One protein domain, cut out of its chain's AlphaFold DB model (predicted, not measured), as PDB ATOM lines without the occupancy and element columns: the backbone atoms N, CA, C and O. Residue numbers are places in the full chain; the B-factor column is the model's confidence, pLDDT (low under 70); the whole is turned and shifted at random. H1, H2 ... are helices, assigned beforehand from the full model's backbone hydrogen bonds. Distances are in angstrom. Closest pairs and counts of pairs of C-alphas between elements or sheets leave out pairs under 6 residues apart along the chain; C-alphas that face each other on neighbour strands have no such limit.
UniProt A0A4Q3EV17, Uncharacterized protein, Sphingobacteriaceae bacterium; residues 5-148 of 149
ATOM      1  N   GLU A   5      30.998 -53.269  23.450       89.25
ATOM      2  CA  GLU A   5      31.381 -54.408  22.616       89.25
ATOM      3  C   GLU A   5      31.388 -54.054  21.129       89.25
ATOM      4  O   GLU A   5      32.315 -54.446  20.422       89.25
ATOM      5  N   GLU A   6      30.408 -53.283  20.656       89.88
ATOM      6  CA  GLU A   6      30.402 -52.776  19.280       89.88
ATOM      7  C   GLU A   6      31.606 -51.861  19.032       89.88
ATOM      8  O   GLU A   6      32.329 -52.080  18.063       89.88
ATOM      9  N   LEU A   7      31.904 -50.930  19.946       85.38
ATOM     10  CA  LEU A   7      33.075 -50.049  19.841       85.38
ATOM     11  C   LEU A   7      34.393 -50.835  19.814       85.38
ATOM     12  O   LEU A   7      35.233 -50.611  18.942       85.38
ATOM     13  N   TYR A   8      34.554 -51.802  20.723       88.25
ATOM     14  CA  TYR A   8      35.710 -52.699  20.722       88.25
ATOM     15  C   TYR A   8      35.857 -53.440  19.394       88.25
ATOM     16  O   TYR A   8      36.938 -53.430  18.802       88.25
ATOM     17  N   ASN A   9      34.781 -54.071  18.923       91.88
ATOM     18  CA  ASN A   9      34.819 -54.856  17.699       91.88
ATOM     19  C   ASN A   9      35.122 -53.974  16.485       91.88
ATOM     20  O   ASN A   9      35.896 -54.383  15.629       91.88
ATOM     21  N   GLU A  10      34.564 -52.766  16.413       91.44
ATOM     22  CA  GLU A  10      34.825 -51.838  15.316       91.44
ATOM     23  C   GLU A  10      36.292 -51.415  15.259       91.44
ATOM     24  O   GLU A  10      36.934 -51.624  14.231       91.44
ATOM     25  N   VAL A  11      36.856 -50.900  16.354       88.19
ATOM     26  CA  VAL A  11      38.264 -50.470  16.368       88.19
ATOM     27  C   VAL A  11      39.196 -51.649  16.083       88.19
ATOM     28  O   VAL A  11      40.142 -51.530  15.299       88.19
ATOM     29  N   TYR A  12      38.914 -52.812  16.675       91.06
ATOM     30  CA  TYR A  12      39.713 -54.012  16.455       91.06
ATOM     31  C   TYR A  12      39.658 -54.487  14.999       91.06
ATOM     32  O   TYR A  12      40.691 -54.821  14.419       91.06
ATOM     33  N   ASN A  13      38.475 -54.476  14.383       93.50
ATOM     34  CA  ASN A  13      38.315 -54.841  12.980       93.50
ATOM     35  C   ASN A  13      39.038 -53.857  12.057       93.50
ATOM     36  O   ASN A  13      39.692 -54.295  11.112       93.50
ATOM     37  N   GLU A  14      39.005 -52.553  12.344       92.56
ATOM     38  CA  GLU A  14      39.775 -51.586  11.556       92.56
ATOM     39  C   GLU A  14      41.289 -51.788  11.714       92.56
ATOM     40  O   GLU A  14      42.030 -51.672  10.736       92.56
ATOM     41  N   ALA A  15      41.765 -52.175  12.902       89.50
ATOM     42  CA  ALA A  15      43.162 -52.559  13.106       89.50
ATOM     43  C   ALA A  15      43.549 -53.777  12.246       89.50
ATOM     44  O   ALA A  15      44.606 -53.792  11.610       89.50
ATOM     45  N   LEU A  16      42.684 -54.797  12.187       93.00
ATOM     46  CA  LEU A  16      42.890 -55.978  11.342       93.00
ATOM     47  C   LEU A  16      42.877 -55.621   9.846       93.00
ATOM     48  O   LEU A  16      43.734 -56.093   9.097       93.00
ATOM     49  N   ASN A  17      41.963 -54.747   9.418       93.69
ATOM     50  CA  ASN A  17      41.901 -54.249   8.043       93.69
ATOM     51  C   ASN A  17      43.177 -53.488   7.666       93.69
ATOM     52  O   ASN A  17      43.754 -53.738   6.606       93.69
ATOM     53  N   ALA A  18      43.643 -52.601   8.550       90.50
ATOM     54  CA  ALA A  18      44.894 -51.866   8.405       90.50
ATOM     55  C   ALA A  18      46.091 -52.812   8.237       90.50
ATOM     56  O   ALA A  18      46.885 -52.647   7.311       90.50
ATOM     57  N   LYS A  19      46.182 -53.851   9.078       89.31
ATOM     58  CA  LYS A  19      47.232 -54.873   8.978       89.31
ATOM     59  C   LYS A  19      47.206 -55.589   7.630       89.31
ATOM     60  O   LYS A  19      48.248 -55.707   6.993       89.31
ATOM     61  N   SER A  20      46.025 -55.994   7.166       93.44
ATOM     62  CA  SER A  20      45.875 -56.636   5.856       93.44
ATOM     63  C   SER A  20      46.361 -55.742   4.707       93.44
ATOM     64  O   SER A  20      47.014 -56.245   3.797       93.44
ATOM     65  N   ILE A  21      46.089 -54.428   4.741       89.75
ATOM     66  CA  ILE A  21      46.594 -53.488   3.721       89.75
ATOM     67  C   ILE A  21      48.125 -53.481   3.716       89.75
ATOM     68  O   ILE A  21      48.734 -53.545   2.651       89.75
ATOM     69  N   VAL A  22      48.747 -53.399   4.897       84.12
ATOM     70  CA  VAL A  22      50.210 -53.350   5.039       84.12
ATOM     71  C   VAL A  22      50.858 -54.640   4.540       84.12
ATOM     72  O   VAL A  22      51.843 -54.578   3.804       84.12
ATOM     73  N   GLU A  23      50.314 -55.799   4.910       85.38
ATOM     74  CA  GLU A  23      50.819 -57.108   4.475       85.38
ATOM     75  C   GLU A  23      50.724 -57.263   2.954       85.38
ATOM     76  O   GLU A  23      51.704 -57.624   2.303       85.38
ATOM     77  N   GLU A  24      49.578 -56.906   2.372       88.94
ATOM     78  CA  GLU A  24      49.356 -56.988   0.930       88.94
ATOM     79  C   GLU A  24      50.238 -56.008   0.146       88.94
ATOM     80  O   GLU A  24      50.852 -56.392  -0.851       88.94
ATOM     81  N   PHE A  25      50.356 -54.759   0.609       84.25
ATOM     82  CA  PHE A  25      51.287 -53.795   0.027       84.25
ATOM     83  C   PHE A  25      52.724 -54.314   0.083       84.25
ATOM     84  O   PHE A  25      53.429 -54.240  -0.916       84.25
ATOM     85  N   THR A  26      53.156 -54.849   1.228       79.19
ATOM     86  CA  THR A  26      54.526 -55.349   1.416       79.19
ATOM     87  C   THR A  26      54.846 -56.474   0.437       79.19
ATOM     88  O   THR A  26      55.939 -56.497  -0.131       79.19
ATOM     89  N   GLU A  27      53.902 -57.389   0.220       81.44
ATOM     90  CA  GLU A  27      54.070 -58.488  -0.726       81.44
ATOM     91  C   GLU A  27      54.208 -57.976  -2.166       81.44
ATOM     92  O   GLU A  27      55.179 -58.291  -2.851       81.44
ATOM     93  N   LEU A  28      53.304 -57.096  -2.598       78.56
ATOM     94  CA  LEU A  28      53.355 -56.486  -3.931       78.56
ATOM     95  C   LEU A  28      54.610 -55.629  -4.134       78.56
ATOM     96  O   LEU A  28      55.236 -55.668  -5.190       78.56
ATOM     97  N   TRP A  29      55.008 -54.870  -3.112       77.94
ATOM     98  CA  TRP A  29      56.192 -54.017  -3.139       77.94
ATOM     99  C   TRP A  29      57.463 -54.824  -3.390       77.94
ATOM    100  O   TRP A  29      58.288 -54.425  -4.209       77.94
ATOM    101  N   ARG A  30      57.602 -55.990  -2.744       76.81
ATOM    102  CA  ARG A  30      58.736 -56.905  -2.955       76.81
ATOM    103  C   ARG A  30      58.801 -57.448  -4.378       76.81
ATOM    104  O   ARG A  30      59.895 -57.635  -4.898       76.81
ATOM    105  N   GLN A  31      57.648 -57.704  -4.990       78.75
ATOM    106  CA  GLN A  31      57.553 -58.213  -6.359       78.75
ATOM    107  C   GLN A  31      57.827 -57.117  -7.403       78.75
ATOM    108  O   GLN A  31      58.219 -57.409  -8.533       78.75
ATOM    109  N   GLN A  32      57.646 -55.846  -7.034       68.44
ATOM    110  CA  GLN A  32      57.725 -54.720  -7.954       68.44
ATOM    111  C   GLN A  32      59.129 -54.105  -8.034       68.44
ATOM    112  O   GLN A  32      59.400 -53.068  -7.431       68.44
ATOM    113  N   THR A  33      60.011 -54.687  -8.847       64.69
ATOM    114  CA  THR A  33      61.335 -54.116  -9.153       64.69
ATOM    115  C   THR A  33      61.478 -53.764 -10.641       64.69
ATOM    116  O   THR A  33      61.307 -54.654 -11.474       64.69
ATOM    117  N   PRO A  34      61.830 -52.511 -11.003       73.94
ATOM    118  CA  PRO A  34      62.119 -51.378 -10.120       73.94
ATOM    119  C   PRO A  34      60.853 -50.773  -9.487       73.94
ATOM    120  O   PRO A  34      59.778 -50.755 -10.089       73.94
ATOM    121  N   HIS A  35      61.001 -50.235  -8.276       72.12
ATOM    122  CA  HIS A  35      59.925 -49.556  -7.556       72.12
ATOM    123  C   HIS A  35      59.469 -48.289  -8.292       72.12
ATOM    124  O   HIS A  35      60.296 -47.500  -8.751       72.12
ATOM    125  N   ASN A  36      58.153 -48.062  -8.389       76.00
ATOM    126  CA  ASN A  36      57.615 -46.890  -9.090       76.00
ATOM    127  C   ASN A  36      57.184 -45.770  -8.131       76.00
ATOM    128  O   ASN A  36      56.898 -45.995  -6.956       76.00
ATOM    129  N   ALA A  37      57.105 -44.543  -8.656       78.06
ATOM    130  CA  ALA A  37      56.774 -43.353  -7.869       78.06
ATOM    131  C   ALA A  37      55.418 -43.460  -7.148       78.06
ATOM    132  O   ALA A  37      55.279 -42.996  -6.021       78.06
ATOM    133  N   LYS A  38      54.418 -44.108  -7.764       76.19
ATOM    134  CA  LYS A  38      53.097 -44.301  -7.145       76.19
ATOM    135  C   LYS A  38      53.163 -45.229  -5.930       76.19
ATOM    136  O   LYS A  38      52.527 -44.943  -4.920       76.19
ATOM    137  N   GLY A  39      53.959 -46.293  -6.002       74.12
ATOM    138  CA  GLY A  39      54.161 -47.202  -4.878       74.12
ATOM    139  C   GLY A  39      54.980 -46.562  -3.757       74.12
ATOM    140  O   GLY A  39      54.655 -46.763  -2.593       74.12
ATOM    141  N   MET A  40      55.946 -45.693  -4.084       76.12
ATOM    142  CA  MET A  40      56.643 -44.869  -3.083       76.12
ATOM    143  C   MET A  40      55.680 -43.949  -2.320       76.12
ATOM    144  O   MET A  40      55.754 -43.863  -1.098       76.12
ATOM    145  N   VAL A  41      54.751 -43.282  -3.016       75.44
ATOM    146  CA  VAL A  41      53.728 -42.437  -2.369       75.44
ATOM    147  C   VAL A  41      52.841 -43.269  -1.439       75.44
ATOM    148  O   VAL A  41      52.571 -42.854  -0.314       75.44
ATOM    149  N   LEU A  42      52.423 -44.463  -1.872       74.38
ATOM    150  CA  LEU A  42      51.641 -45.368  -1.030       74.38
ATOM    151  C   LEU A  42      52.432 -45.840   0.201       74.38
ATOM    152  O   LEU A  42      51.882 -45.839   1.299       74.38
ATOM    153  N   ALA A  43      53.720 -46.163   0.046       71.75
ATOM    154  CA  ALA A  43      54.601 -46.531   1.154       71.75
ATOM    155  C   ALA A  43      54.671 -45.425   2.219       71.75
ATOM    156  O   ALA A  43      54.510 -45.696   3.408       71.75
ATOM    157  N   VAL A  44      54.851 -44.170   1.790       72.69
ATOM    158  CA  VAL A  44      54.881 -43.006   2.690       72.69
ATOM    159  C   VAL A  44      53.545 -42.845   3.412       72.69
ATOM    160  O   VAL A  44      53.529 -42.686   4.631       72.69
ATOM    161  N   ASN A  45      52.421 -42.940   2.699       73.44
ATOM    162  CA  ASN A  45      51.093 -42.817   3.309       73.44
ATOM    163  C   ASN A  45      50.811 -43.947   4.317       73.44
ATOM    164  O   ASN A  45      50.245 -43.695   5.379       73.44
ATOM    165  N   LEU A  46      51.249 -45.180   4.040       70.88
ATOM    166  CA  LEU A  46      51.138 -46.298   4.985       70.88
ATOM    167  C   LEU A  46      52.010 -46.103   6.232       70.88
ATOM    168  O   LEU A  46      51.616 -46.517   7.316       70.88
ATOM    169  N   GLN A  47      53.172 -45.461   6.101       68.25
ATOM    170  CA  GLN A  47      54.075 -45.192   7.225       68.25
ATOM    171  C   GLN A  47      53.693 -43.954   8.047       68.25
ATOM    172  O   GLN A  47      54.180 -43.800   9.163       68.25
ATOM    173  N   THR A  48      52.843 -43.073   7.515       73.81
ATOM    174  CA  THR A  48      52.503 -41.791   8.149       73.81
ATOM    175  C   THR A  48      51.019 -41.699   8.488       73.81
ATOM    176  O   THR A  48      50.656 -41.661   9.661       73.81
ATOM    177  N   SER A  49      50.141 -41.713   7.484       81.38
ATOM    178  CA  SER A  49      48.699 -41.525   7.657       81.38
ATOM    179  C   SER A  49      48.062 -42.634   8.490       81.38
ATOM    180  O   SER A  49      47.226 -42.344   9.339       81.38
ATOM    181  N   LEU A  50      48.476 -43.887   8.277       78.81
ATOM    182  CA  LEU A  50      47.878 -45.030   8.963       78.81
ATOM    183  C   LEU A  50      48.216 -45.062  10.469       78.81
ATOM    184  O   LEU A  50      47.289 -45.139  11.266       78.81
ATOM    185  N   PRO A  51      49.480 -44.931  10.917       75.62
ATOM    186  CA  PRO A  51      49.780 -44.740  12.337       75.62
ATOM    187  C   PRO A  51      49.053 -43.554  12.969       75.62
ATOM    188  O   PRO A  51      48.490 -43.688  14.054       75.62
ATOM    189  N   ASN A  52      49.030 -42.415  12.273       80.38
ATOM    190  CA  ASN A  52      48.425 -41.192  12.788       80.38
ATOM    191  C   ASN A  52      46.915 -41.342  12.997       80.38
ATOM    192  O   ASN A  52      46.391 -40.819  13.975       80.38
ATOM    193  N   SER A  53      46.212 -42.092  12.137       85.00
ATOM    194  CA  SER A  53      44.770 -42.297  12.309       85.00
ATOM    195  C   SER A  53      44.430 -43.078  13.574       85.00
ATOM    196  O   SER A  53      43.357 -42.881  14.124       85.00
ATOM    197  N   PHE A  54      45.333 -43.934  14.062       78.75
ATOM    198  CA  PHE A  54      45.137 -44.693  15.300       78.75
ATOM    199  C   PHE A  54      45.744 -44.022  16.535       78.75
ATOM    200  O   PHE A  54      45.615 -44.554  17.635       78.75
ATOM    201  N   GLN A  55      46.413 -42.874  16.394       74.62
ATOM    202  CA  GLN A  55      47.168 -42.260  17.485       74.62
ATOM    203  C   GLN A  55      46.280 -41.855  18.668       74.62
ATOM    204  O   GLN A  55      46.682 -42.048  19.816       74.62
ATOM    205  N   ASN A  56      45.082 -41.325  18.417       70.19
ATOM    206  CA  ASN A  56      44.163 -40.900  19.477       70.19
ATOM    207  C   ASN A  56      43.587 -42.102  20.229       70.19
ATOM    208  O   ASN A  56      43.732 -42.172  21.446       70.19
ATOM    209  N   THR A  57      43.028 -43.084  19.512       73.69
ATOM    210  CA  THR A  57      42.638 -44.390  20.065       73.69
ATOM    211  C   THR A  57      43.780 -45.008  20.869       73.69
ATOM    212  O   THR A  57      43.584 -45.453  21.993       73.69
ATOM    213  N   PHE A  58      45.002 -45.009  20.340       66.19
ATOM    214  CA  PHE A  58      46.148 -45.558  21.052       66.19
ATOM    215  C   PHE A  58      46.459 -44.757  22.321       66.19
ATOM    216  O   PHE A  58      46.668 -45.351  23.369       66.19
ATOM    217  N   THR A  59      46.425 -43.425  22.264       63.91
ATOM    218  CA  THR A  59      46.628 -42.537  23.422       63.91
ATOM    219  C   THR A  59      45.585 -42.790  24.509       63.91
ATOM    220  O   THR A  59      45.944 -42.914  25.678       63.91
ATOM    221  N   LEU A  60      44.320 -42.955  24.122       63.56
ATOM    222  CA  LEU A  60      43.221 -43.303  25.021       63.56
ATOM    223  C   LEU A  60      43.483 -44.619  25.765       63.56
ATOM    224  O   LEU A  60      43.203 -44.742  26.956       63.56
ATOM    225  N   LEU A  61      44.049 -45.595  25.056       59.72
ATOM    226  CA  LEU A  61      44.387 -46.908  25.597       59.72
ATOM    227  C   LEU A  61      45.743 -46.931  26.329       59.72
ATOM    228  O   LEU A  61      45.996 -47.876  27.077       59.72
ATOM    229  N   CYS A  62      46.610 -45.928  26.118       51.12
ATOM    230  CA  CYS A  62      48.030 -45.991  26.485       51.12
ATOM    231  C   CYS A  62      48.597 -44.825  27.326       51.12
ATOM    232  O   CYS A  62      49.785 -44.876  27.629       51.12
ATOM    233  N   SER A  63      47.861 -43.780  27.731       45.34
ATOM    234  CA  SER A  63      48.518 -42.649  28.427       45.34
ATOM    235  C   SER A  63      48.493 -42.725  29.964       45.34
ATOM    236  O   SER A  63      47.462 -42.463  30.576       45.34
ATOM    237  N   ASP A  64      49.644 -42.947  30.602       38.53
ATOM    238  CA  ASP A  64      49.822 -42.827  32.063       38.53
ATOM    239  C   ASP A  64      49.535 -41.406  32.602       38.53
ATOM    240  O   ASP A  64      49.016 -41.248  33.705       38.53
ATOM    241  N   ASP A  65      49.793 -40.352  31.821       35.22
ATOM    242  CA  ASP A  65      49.640 -38.957  32.279       35.22
ATOM    243  C   ASP A  65      48.179 -38.524  32.507       35.22
ATOM    244  O   ASP A  65      47.905 -37.682  33.368       35.22
ATOM    245  N   ILE A  66      47.224 -39.132  31.793       37.25
ATOM    246  CA  ILE A  66      45.778 -38.948  32.023       37.25
ATOM    247  C   ILE A  66      45.299 -39.832  33.193       37.25
ATOM    248  O   ILE A  66      44.418 -39.433  33.957       37.25
ATOM    249  N   TRP A  67      45.933 -40.993  33.387       42.56
ATOM    250  CA  TRP A  67      45.664 -41.957  34.463       42.56
ATOM    251  C   TRP A  67      46.259 -41.582  35.830       42.56
ATOM    252  O   TRP A  67      45.837 -42.110  36.853       42.56
ATOM    253  N   ILE A  68      47.244 -40.695  35.902       38.59
ATOM    254  CA  ILE A  68      47.848 -40.305  37.186       38.59
ATOM    255  C   ILE A  68      47.246 -38.992  37.708       38.59
ATOM    256  O   ILE A  68      47.128 -38.814  38.920       38.59
ATOM    257  N   ASN A  69      46.792 -38.099  36.821       34.31
ATOM    258  CA  ASN A  69      46.481 -36.713  37.189       34.31
ATOM    259  C   ASN A  69      44.988 -36.326  37.141       34.31
ATOM    260  O   ASN A  69      44.663 -35.167  37.402       34.31
ATOM    261  N   ARG A  70      44.059 -37.242  36.813       38.34
ATOM    262  CA  ARG A  70      42.607 -36.954  36.728       38.34
ATOM    263  C   ARG A  70      41.722 -38.061  37.339       38.34
ATOM    264  O   ARG A  70      42.190 -39.189  37.497       38.34
ATOM    265  N   PRO A  71      40.443 -37.775  37.688       37.75
ATOM    266  CA  PRO A  71      39.573 -38.661  38.486       37.75
ATOM    267  C   PRO A  71      39.424 -40.097  37.954       37.75
ATOM    268  O   PRO A  71      39.253 -41.034  38.734       37.75
ATOM    269  N   PHE A  72      39.542 -40.279  36.636       37.94
ATOM    270  CA  PHE A  72      39.454 -41.571  35.949       37.94
ATOM    271  C   PHE A  72      40.566 -42.553  36.337       37.94
ATOM    272  O   PHE A  72      40.319 -43.745  36.517       37.94
ATOM    273  N   GLY A  73      41.772 -42.040  36.559       35.72
ATOM    274  CA  GLY A  73      42.923 -42.811  36.998       35.72
ATOM    275  C   GLY A  73      42.834 -43.349  38.425       35.72
ATOM    276  O   GLY A  73      43.194 -44.494  38.712       35.72
ATOM    277  N   ALA A  74      42.277 -42.535  39.325       37.06
ATOM    278  CA  ALA A  74      42.025 -42.919  40.710       37.06
ATOM    279  C   ALA A  74      40.950 -44.014  40.806       37.06
ATOM    280  O   ALA A  74      41.125 -44.983  41.546       37.06
ATOM    281  N   TRP A  75      39.878 -43.909  40.013       41.75
ATOM    282  CA  TRP A  75      38.812 -44.914  39.969       41.75
ATOM    283  C   TRP A  75      39.321 -46.279  39.487       41.75
ATOM    284  O   TRP A  75      39.046 -47.306  40.108       41.75
ATOM    285  N   ALA A  76      40.105 -46.307  38.413       41.88
ATOM    286  CA  ALA A  76      40.563 -47.553  37.816       41.88
ATOM    287  C   ALA A  76      41.658 -48.255  38.649       41.88
ATOM    288  O   ALA A  76      41.648 -49.481  38.775       41.88
ATOM    289  N   LYS A  77      42.510 -47.489  39.348       40.81
ATOM    290  CA  LYS A  77      43.427 -48.020  40.373       40.81
ATOM    291  C   LYS A  77      42.683 -48.629  41.570       40.81
ATOM    292  O   LYS A  77      43.089 -49.681  42.057       40.81
ATOM    293  N   MET A  78      41.588 -48.012  42.030       42.06
ATOM    294  CA  MET A  78      40.750 -48.551  43.117       42.06
ATOM    295  C   MET A  78      40.044 -49.865  42.746       42.06
ATOM    296  O   MET A  78      39.682 -50.624  43.640       42.06
ATOM    297  N   ASN A  79      39.876 -50.148  41.450       41.94
ATOM    298  CA  ASN A  79      39.187 -51.336  40.939       41.94
ATOM    299  C   ASN A  79      40.134 -52.386  40.326       41.94
ATOM    300  O   ASN A  79      39.683 -53.287  39.627       41.94
ATOM    301  N   GLY A  80      41.445 -52.298  40.587       36.06
ATOM    302  CA  GLY A  80      42.407 -53.332  40.185       36.06
ATOM    303  C   GLY A  80      42.693 -53.399  38.682       36.06
ATOM    304  O   GLY A  80      43.186 -54.418  38.202       36.06
ATOM    305  N   VAL A  81      42.403 -52.331  37.934       45.22
ATOM    306  CA  VAL A  81      42.746 -52.240  36.511       45.22
ATOM    307  C   VAL A  81      44.237 -51.918  36.393       45.22
ATOM    308  O   VAL A  81      44.686 -50.850  36.809       45.22
ATOM    309  N   THR A  82      45.027 -52.853  35.861       43.53
ATOM    310  CA  THR A  82      46.441 -52.625  35.527       43.53
ATOM    311  C   THR A  82      46.549 -51.644  34.363       43.53
ATOM    312  O   THR A  82      45.845 -51.798  33.369       43.53
ATOM    313  N   GLY A  83      47.395 -50.625  34.547       40.41
ATOM    314  CA  GLY A  83      47.465 -49.402  33.744       40.41
ATOM    315  C   GLY A  83      47.849 -49.570  32.266       40.41
ATOM    316  O   GLY A  83      48.009 -50.690  31.776       40.41
ATOM    317  N   PRO A  84      47.973 -48.450  31.538       40.66
ATOM    318  CA  PRO A  84      48.151 -48.463  30.096       40.66
ATOM    319  C   PRO A  84      49.436 -49.164  29.642       40.66
ATOM    320  O   PRO A  84      50.516 -49.009  30.213       40.66
ATOM    321  N   LEU A  85      49.324 -49.905  28.541       40.66
ATOM    322  CA  LEU A  85      50.457 -50.544  27.883       40.66
ATOM    323  C   LEU A  85      51.241 -49.503  27.069       40.66
ATOM    324  O   LEU A  85      50.944 -49.257  25.902       40.66
ATOM    325  N   LEU A  86      52.268 -48.894  27.660       38.25
ATOM    326  CA  LEU A  86      53.187 -48.023  26.925       38.25
ATOM    327  C   LEU A  86      54.010 -48.840  25.914       38.25
ATOM    328  O   LEU A  86      54.894 -49.608  26.298       38.25
ATOM    329  N   PHE A  87      53.774 -48.643  24.611       36.72
ATOM    330  CA  PHE A  87      54.670 -49.147  23.565       36.72
ATOM    331  C   PHE A  87      55.423 -48.005  22.865       36.72
ATOM    332  O   PHE A  87      54.821 -46.988  22.524       36.72
ATOM    333  N   PRO A  88      56.723 -48.176  22.557       41.69
ATOM    334  CA  PRO A  88      57.489 -47.194  21.793       41.69
ATOM    335  C   PRO A  88      56.915 -47.017  20.375       41.69
ATOM    336  O   PRO A  88      56.674 -47.998  19.664       41.69
ATOM    337  N   LEU A  89      56.730 -45.756  19.967       45.00
ATOM    338  CA  LEU A  89      55.963 -45.293  18.795       45.00
ATOM    339  C   LEU A  89      56.598 -45.547  17.409       45.00
ATOM    340  O   LEU A  89      56.042 -45.112  16.408       45.00
ATOM    341  N   GLN A  90      57.729 -46.252  17.295       48.44
ATOM    342  CA  GLN A  90      58.470 -46.362  16.019       48.44
ATOM    343  C   GLN A  90      58.669 -47.788  15.485       48.44
ATOM    344  O   GLN A  90      59.644 -48.096  14.813       48.44
ATOM    345  N   GLY A  91      57.708 -48.678  15.718       50.44
ATOM    346  CA  GLY A  91      57.700 -49.979  15.051       50.44
ATOM    347  C   GLY A  91      56.317 -50.588  15.098       50.44
ATOM    348  O   GLY A  91      55.797 -50.763  16.195       50.44
ATOM    349  N   ASP A  92      55.736 -50.836  13.927       65.25
ATOM    350  CA  ASP A  92      54.470 -51.541  13.694       65.25
ATOM    351  C   ASP A  92      53.378 -51.290  14.757       65.25
ATOM    352  O   ASP A  92      52.977 -52.176  15.519       65.25
ATOM    353  N   ILE A  93      52.920 -50.034  14.830       67.50
ATOM    354  CA  ILE A  93      51.853 -49.601  15.745       67.50
ATOM    355  C   ILE A  93      50.574 -50.431  15.569       67.50
ATOM    356  O   ILE A  93      49.890 -50.711  16.549       67.50
ATOM    357  N   ILE A  94      50.291 -50.893  14.347       74.25
ATOM    358  CA  ILE A  94      49.103 -51.684  14.030       74.25
ATOM    359  C   ILE A  94      49.209 -53.081  14.639       74.25
ATOM    360  O   ILE A  94      48.287 -53.514  15.328       74.25
ATOM    361  N   THR A  95      50.337 -53.779  14.471       73.69
ATOM    362  CA  THR A  95      50.536 -55.088  15.115       73.69
ATOM    363  C   THR A  95      50.538 -54.977  16.635       73.69
ATOM    364  O   THR A  95      49.936 -55.820  17.304       73.69
ATOM    365  N   LYS A  96      51.155 -53.930  17.196       69.44
ATOM    366  CA  LYS A  96      51.123 -53.671  18.645       69.44
ATOM    367  C   LYS A  96      49.704 -53.448  19.146       69.44
ATOM    368  O   LYS A  96      49.297 -54.072  20.120       69.44
ATOM    369  N   MET A  97      48.932 -52.623  18.452       74.62
ATOM    370  CA  MET A  97      47.542 -52.365  18.796       74.62
ATOM    371  C   MET A  97      46.698 -53.641  18.697       74.62
ATOM    372  O   MET A  97      45.988 -53.969  19.637       74.62
ATOM    373  N   ILE A  98      46.848 -54.452  17.648       80.56
ATOM    374  CA  ILE A  98      46.174 -55.761  17.560       80.56
ATOM    375  C   ILE A  98      46.524 -56.654  18.759       80.56
ATOM    376  O   ILE A  98      45.639 -57.320  19.299       80.56
ATOM    377  N   ALA A  99      47.788 -56.679  19.190       73.44
ATOM    378  CA  ALA A  99      48.206 -57.443  20.363       73.44
ATOM    379  C   ALA A  99      47.558 -56.919  21.657       73.44
ATOM    380  O   ALA A  99      47.068 -57.720  22.453       73.44
ATOM    381  N   VAL A 100      47.482 -55.592  21.828       71.88
ATOM    382  CA  VAL A 100      46.770 -54.936  22.939       71.88
ATOM    383  C   VAL A 100      45.307 -55.360  22.963       71.88
ATOM    384  O   VAL A 100      44.836 -55.846  23.989       71.88
ATOM    385  N   PHE A 101      44.610 -55.251  21.832       76.88
ATOM    386  CA  PHE A 101      43.202 -55.623  21.729       76.88
ATOM    387  C   PHE A 101      42.978 -57.101  22.071       76.88
ATOM    388  O   PHE A 101      42.159 -57.415  22.932       76.88
ATOM    389  N   ARG A 102      43.772 -58.014  21.494       77.75
ATOM    390  CA  ARG A 102      43.669 -59.460  21.766       77.75
ATOM    391  C   ARG A 102      43.890 -59.819  23.234       77.75
ATOM    392  O   ARG A 102      43.209 -60.706  23.736       77.75
ATOM    393  N   GLY A 103      44.853 -59.175  23.891       71.06
ATOM    394  CA  GLY A 103      45.232 -59.494  25.268       71.06
ATOM    395  C   GLY A 103      44.353 -58.855  26.342       71.06
ATOM    396  O   GLY A 103      44.408 -59.299  27.483       71.06
ATOM    397  N   ASN A 104      43.568 -57.823  26.004       69.00
ATOM    398  CA  ASN A 104      42.954 -56.932  26.997       69.00
ATOM    399  C   ASN A 104      41.487 -56.586  26.678       69.00
ATOM    400  O   ASN A 104      41.036 -55.480  26.975       69.00
ATOM    401  N   LYS A 105      40.735 -57.499  26.039       78.06
ATOM    402  CA  LYS A 105      39.352 -57.240  25.582       78.06
ATOM    403  C   LYS A 105      38.471 -56.639  26.681       78.06
ATOM    404  O   LYS A 105      37.828 -55.617  26.452       78.06
ATOM    405  N   ASP A 106      38.439 -57.252  27.861       72.81
ATOM    406  CA  ASP A 106      37.543 -56.818  28.938       72.81
ATOM    407  C   ASP A 106      37.977 -55.478  29.549       72.81
ATOM    408  O   ASP A 106      37.135 -54.628  29.830       72.81
ATOM    409  N   GLN A 107      39.285 -55.237  29.667       70.50
ATOM    410  CA  GLN A 107      39.841 -53.970  30.147       70.50
ATOM    411  C   GLN A 107      39.547 -52.826  29.173       70.50
ATOM    412  O   GLN A 107      39.144 -51.747  29.594       70.50
ATOM    413  N   ILE A 108      39.688 -53.059  27.867       74.62
ATOM    414  CA  ILE A 108      39.397 -52.055  26.835       74.62
ATOM    415  C   ILE A 108      37.904 -51.718  26.815       74.62
ATOM    416  O   ILE A 108      37.535 -50.547  26.747       74.62
ATOM    417  N   ARG A 109      37.030 -52.722  26.941       78.50
ATOM    418  CA  ARG A 109      35.584 -52.487  27.063       78.50
ATOM    419  C   ARG A 109      35.246 -51.683  28.315       78.50
ATOM    420  O   ARG A 109      34.428 -50.773  28.234       78.50
ATOM    421  N   ALA A 110      35.896 -51.971  29.443       70.19
ATOM    422  CA  ALA A 110      35.736 -51.178  30.658       70.19
ATOM    423  C   ALA A 110      36.197 -49.724  30.457       70.19
ATOM    424  O   ALA A 110      35.521 -48.811  30.918       70.19
ATOM    425  N   ILE A 111      37.288 -49.490  29.717       70.44
ATOM    426  CA  ILE A 111      37.738 -48.139  29.345       70.44
ATOM    427  C   ILE A 111      36.681 -47.430  28.491       70.44
ATOM    428  O   ILE A 111      36.344 -46.284  28.773       70.44
ATOM    429  N   PHE A 112      36.100 -48.087  27.487       74.38
ATOM    430  CA  PHE A 112      35.033 -47.477  26.683       74.38
ATOM    431  C   PHE A 112      33.769 -47.181  27.495       74.38
ATOM    432  O   PHE A 112      33.167 -46.125  27.311       74.38
ATOM    433  N   ALA A 113      33.424 -48.032  28.463       72.19
ATOM    434  CA  ALA A 113      32.293 -47.806  29.361       72.19
ATOM    435  C   ALA A 113      32.453 -46.553  30.250       72.19
ATOM    436  O   ALA A 113      31.455 -45.991  30.709       72.19
ATOM    437  N   LEU A 114      33.692 -46.115  30.508       66.12
ATOM    438  CA  LEU A 114      33.986 -44.926  31.318       66.12
ATOM    439  C   LEU A 114      33.714 -43.609  30.590       66.12
ATOM    440  O   LEU A 114      33.409 -42.613  31.244       66.12
ATOM    441  N   HIS A 115      33.788 -43.610  29.264       65.00
ATOM    442  CA  HIS A 115      33.539 -42.436  28.438       65.00
ATOM    443  C   HIS A 115      32.020 -42.323  28.229       65.00
ATOM    444  O   HIS A 115      31.400 -43.147  27.544       65.00
ATOM    445  N   LYS A 116      31.392 -41.353  28.905       60.41
ATOM    446  CA  LYS A 116      29.948 -41.072  28.826       60.41
ATOM    447  C   LYS A 116      29.701 -39.802  28.017       60.41
ATOM    448  O   LYS A 116      30.516 -38.888  28.045       60.41
ATOM    449  N   ASP A 117      28.561 -39.774  27.333       64.88
ATOM    450  CA  ASP A 117      28.014 -38.639  26.583       64.88
ATOM    451  C   ASP A 117      29.021 -37.974  25.619       64.88
ATOM    452  O   ASP A 117      29.252 -38.513  24.539       64.88
ATOM    453  N   GLU A 118      29.649 -36.855  25.987       57.44
ATOM    454  CA  GLU A 118      30.519 -36.062  25.095       57.44
ATOM    455  C   GLU A 118      31.806 -36.796  24.671       57.44
ATOM    456  O   GLU A 118      32.280 -36.641  23.544       57.44
ATOM    457  N   ASP A 119      32.349 -37.664  25.528       60.88
ATOM    458  CA  ASP A 119      33.564 -38.425  25.212       60.88
ATOM    459  C   ASP A 119      33.295 -39.588  24.235       60.88
ATOM    460  O   ASP A 119      34.211 -40.081  23.567       60.88
ATOM    461  N   ARG A 120      32.033 -40.033  24.113       67.19
ATOM    462  CA  ARG A 120      31.655 -41.042  23.109       67.19
ATOM    463  C   ARG A 120      31.653 -40.469  21.707       67.19
ATOM    464  O   ARG A 120      32.059 -41.168  20.785       67.19
ATOM    465  N   ASP A 121      31.275 -39.206  21.551       70.06
ATOM    466  CA  ASP A 121      31.337 -38.535  20.255       70.06
ATOM    467  C   ASP A 121      32.789 -38.421  19.768       70.06
ATOM    468  O   ASP A 121      33.061 -38.553  18.575       70.06
ATOM    469  N   PHE A 122      33.750 -38.251  20.682       70.62
ATOM    470  CA  PHE A 122      35.172 -38.284  20.337       70.62
ATOM    471  C   PHE A 122      35.609 -39.660  19.812       70.62
ATOM    472  O   PHE A 122      36.229 -39.738  18.752       70.62
ATOM    473  N   LEU A 123      35.250 -40.741  20.511       74.12
ATOM    474  CA  LEU A 123      35.520 -42.118  20.077       74.12
ATOM    475  C   LEU A 123      34.875 -42.437  18.726       74.12
ATOM    476  O   LEU A 123      35.498 -43.041  17.853       74.12
ATOM    477  N   ASP A 124      33.637 -41.998  18.540       80.25
ATOM    478  CA  ASP A 124      32.880 -42.198  17.315       80.25
ATOM    479  C   ASP A 124      33.526 -41.470  16.127       80.25
ATOM    480  O   ASP A 124      33.659 -42.051  15.043       80.25
ATOM    481  N   ASN A 125      33.988 -40.237  16.348       82.44
ATOM    482  CA  ASN A 125      34.751 -39.464  15.371       82.44
ATOM    483  C   ASN A 125      36.113 -40.103  15.067       82.44
ATOM    484  O   ASN A 125      36.526 -40.130  13.906       82.44
ATOM    485  N   ASP A 126      36.795 -40.654  16.071       83.44
ATOM    486  CA  ASP A 126      38.090 -41.308  15.872       83.44
ATOM    487  C   ASP A 126      37.943 -42.607  15.066       83.44
ATOM    488  O   ASP A 126      38.674 -42.823  14.099       83.44
ATOM    489  N   ILE A 127      36.920 -43.421  15.358       87.62
ATOM    490  CA  ILE A 127      36.569 -44.603  14.553       87.62
ATOM    491  C   ILE A 127      36.258 -44.201  13.108       87.62
ATOM    492  O   ILE A 127      36.717 -44.856  12.168       87.62
ATOM    493  N   ALA A 128      35.499 -43.120  12.902       89.06
ATOM    494  CA  ALA A 128      35.192 -42.624  11.564       89.06
ATOM    495  C   ALA A 128      36.456 -42.162  10.814       89.06
ATOM    496  O   ALA A 128      36.606 -42.453   9.621       89.06
ATOM    497  N   ASN A 129      37.386 -41.496  11.502       89.50
ATOM    498  CA  ASN A 129      38.674 -41.073  10.952       89.50
ATOM    499  C   ASN A 129      39.560 -42.273  10.568       89.50
ATOM    500  O   ASN A 129      40.096 -42.325   9.454       89.50
ATOM    501  N   ILE A 130      39.656 -43.271  11.452       90.69
ATOM    502  CA  ILE A 130      40.344 -44.540  11.195       90.69
ATOM    503  C   ILE A 130      39.763 -45.202   9.949       90.69
ATOM    504  O   ILE A 130      40.493 -45.478   8.997       90.69
ATOM    505  N   ARG A 131      38.442 -45.408   9.919       93.81
ATOM    506  CA  ARG A 131      37.753 -46.066   8.806       93.81
ATOM    507  C   ARG A 131      37.981 -45.330   7.492       93.81
ATOM    508  O   ARG A 131      38.311 -45.953   6.486       93.81
ATOM    509  N   THR A 132      37.847 -44.007   7.498       93.62
ATOM    510  CA  THR A 132      38.086 -43.171   6.312       93.62
ATOM    511  C   THR A 132      39.509 -43.359   5.788       93.62
ATOM    512  O   THR A 132      39.705 -43.566   4.589       93.62
ATOM    513  N   THR A 133      40.497 -43.366   6.684       91.38
ATOM    514  CA  THR A 133      41.908 -43.582   6.336       91.38
ATOM    515  C   THR A 133      42.147 -44.987   5.778       91.38
ATOM    516  O   THR A 133      42.758 -45.133   4.718       91.38
ATOM    517  N   VAL A 134      41.622 -46.024   6.437       93.00
ATOM    518  CA  VAL A 134      41.727 -47.426   5.999       93.00
ATOM    519  C   VAL A 134      41.113 -47.612   4.608       93.00
ATOM    520  O   VAL A 134      41.746 -48.199   3.730       93.00
ATOM    521  N   VAL A 135      39.921 -47.058   4.362       95.19
ATOM    522  CA  VAL A 135      39.249 -47.114   3.053       95.19
ATOM    523  C   VAL A 135      40.053 -46.374   1.982       95.19
ATOM    524  O   VAL A 135      40.260 -46.910   0.892       95.19
ATOM    525  N   ALA A 136      40.556 -45.172   2.275       92.50
ATOM    526  CA  ALA A 136      41.358 -44.398   1.327       92.50
ATOM    527  C   ALA A 136      42.649 -45.132   0.922       92.50
ATOM    528  O   ALA A 136      43.005 -45.177  -0.262       92.50
ATOM    529  N   LEU A 137      43.329 -45.757   1.887       91.81
ATOM    530  CA  LEU A 137      44.540 -46.541   1.643       91.81
ATOM    531  C   LEU A 137      44.241 -47.833   0.886       91.81
ATOM    532  O   LEU A 137      44.969 -48.163  -0.048       91.81
ATOM    533  N   ARG A 138      43.142 -48.525   1.210       95.62
ATOM    534  CA  ARG A 138      42.687 -49.705   0.462       95.62
ATOM    535  C   ARG A 138      42.394 -49.363  -0.999       95.62
ATOM    536  O   ARG A 138      42.854 -50.069  -1.891       95.62
ATOM    537  N   ASN A 139      41.689 -48.262  -1.252       94.38
ATOM    538  CA  ASN A 139      41.409 -47.789  -2.610       94.38
ATOM    539  C   ASN A 139      42.694 -47.419  -3.357       94.38
ATOM    540  O   ASN A 139      42.841 -47.737  -4.536       94.38
ATOM    541  N   SER A 140      43.647 -46.787  -2.667       91.31
ATOM    542  CA  SER A 140      44.955 -46.451  -3.239       91.31
ATOM    543  C   SER A 140      45.756 -47.704  -3.597       91.31
ATOM    544  O   SER A 140      46.339 -47.759  -4.677       91.31
ATOM    545  N   LEU A 141      45.736 -48.724  -2.732       91.00
ATOM    546  CA  LEU A 141      46.345 -50.029  -2.981       91.00
ATOM    547  C   LEU A 141      45.697 -50.728  -4.182       91.00
ATOM    548  O   LEU A 141      46.409 -51.144  -5.088       91.00
ATOM    549  N   ASN A 142      44.365 -50.794  -4.242       93.69
ATOM    550  CA  ASN A 142      43.648 -51.400  -5.368       93.69
ATOM    551  C   ASN A 142      43.977 -50.703  -6.694       93.69
ATOM    552  O   ASN A 142      44.338 -51.359  -7.666       93.69
ATOM    553  N   ARG A 143      43.953 -49.366  -6.710       89.56
ATOM    554  CA  ARG A 143      44.321 -48.585  -7.896       89.56
ATOM    555  C   ARG A 143      45.780 -48.783  -8.291       89.56
ATOM    556  O   ARG A 143      46.116 -48.734  -9.467       89.56
ATOM    557  N   TRP A 144      46.665 -48.956  -7.316       85.62
ATOM    558  CA  TRP A 144      48.059 -49.272  -7.585       85.62
ATOM    559  C   TRP A 144      48.177 -50.662  -8.224       85.62
ATOM    560  O   TRP A 144      48.829 -50.766  -9.253       85.62
ATOM    561  N   LYS A 145      47.459 -51.680  -7.725       89.50
ATOM    562  CA  LYS A 145      47.398 -53.035  -8.317       89.50
ATOM    563  C   LYS A 145      46.920 -53.038  -9.771       89.50
ATOM    564  O   LYS A 145      47.521 -53.713 -10.596       89.50
ATOM    565  N   GLU A 146      45.890 -52.259 -10.094       88.00
ATOM    566  CA  GLU A 146      45.381 -52.097 -11.470       88.00
ATOM    567  C   GLU A 146      46.419 -51.537 -12.450       88.00
ATOM    568  O   GLU A 146      46.254 -51.663 -13.654       88.00
ATOM    569  N   LEU A 147      47.479 -50.895 -11.959       76.00
ATOM    570  CA  LEU A 147      48.553 -50.373 -12.803       76.00
ATOM    571  C   LEU A 147      49.670 -51.400 -13.054       76.00
ATOM    572  O   LEU A 147      50.609 -51.073 -13.781       76.00
ATOM    573  N   PHE A 148      49.603 -52.590 -12.442       66.81
ATOM    574  CA  PHE A 148      50.587 -53.673 -12.606       66.81
ATOM    575  C   PHE A 148      50.050 -54.950 -13.236       66.81
ATOM    576  O   PHE A 148      50.859 -55.762 -13.681       66.81
TER     577      PHE A 148
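Overview. This is residues 5 to 148 of the 149 residues of an uncharacterized protein of Sphingobacteriaceae bacterium (UniProt A0A4Q3EV17). The domain is a rod built on three long helices, H1, H2 and H8, in an up-and-down bundle, with H8 packed on both H1 and H2. H3 continues beyond the end of H2, H6 and H7 pack on the first half of H1, and H4 and H5 make a corner at one far end of the rod, from which residues 79 to 92 fold back to H6. The printed part has 144 residues with eight named helices, H1 to H8 in order, and no named strand; the class is all helix. It is only just compact, close to loose, with a radius of gyration of the C-alphas of 17.3 A, and spans 57 by 27 by 22 A.

Along the chain. The longest helix, H8, is residues 118 to 145, 41.1 A from first to last C-alpha, ending at C-alpha 145 (47.398, -53.035, -8.317). H1 is residues 5 to 31, 39.2 A, beginning at C-alpha 5 (31.381, -54.408, 22.616). H2, residues 37 to 53, is 23.5 A long, with a kink of 27 degrees near residue 47. The shorter helices are H3, residues 55 to 62; H4, residues 64 to 69; H5, residues 71 to 78, ending at C-alpha 78 (40.750, -48.551, 43.117); H6, residues 93 to 103; and H7, residues 105 to 114.

Arrangement. H8 touches H2, closest at the C-alphas of Ser 53 and Ile 130, 5.1 A apart, at a shallow tilt of 14 degrees, opposite ways. H8 touches H1, closest at C-alphas 18 and 134, 6.0 A, at 23 degrees, a shallow tilt, the same way. The helical hairpin H1 and H2 only just touch, with 3 pairs of C-alphas within 8 A, the closest those of Val 22 and Leu 46, 7.1 A. H1 is the hub: with residues 12 to 19 alone it touches H6, closest at C-alphas 15 and 94, 6.1 A, and with residues 5 to 8 alone H7, closest at C-alphas 8 and 109, 6.3 A. H4 and H5 touch only at the corner, closest at C-alphas 67 and 73, 3.8 A. Both are apart from H1, H2 and H8. Every O i to N i+4 pair is within hydrogen-bond range in H1, H3, H5, H6 and H7; the counts are 11 of 13 in H2, 1 of 2 in H4 and 23 of 24 in H8.

Size, cuts and confidence. The C-alphas farthest apart, those of Pro 34 and Met 78, are 57.4 A apart. The printed part has no cut. The link from H5 to H6 is long, with 14 residues; the other links are tight. Mean pLDDT of the printed part is 71.2; 49 residues are under 70, among them residues 58 to 93 and 114 to 120.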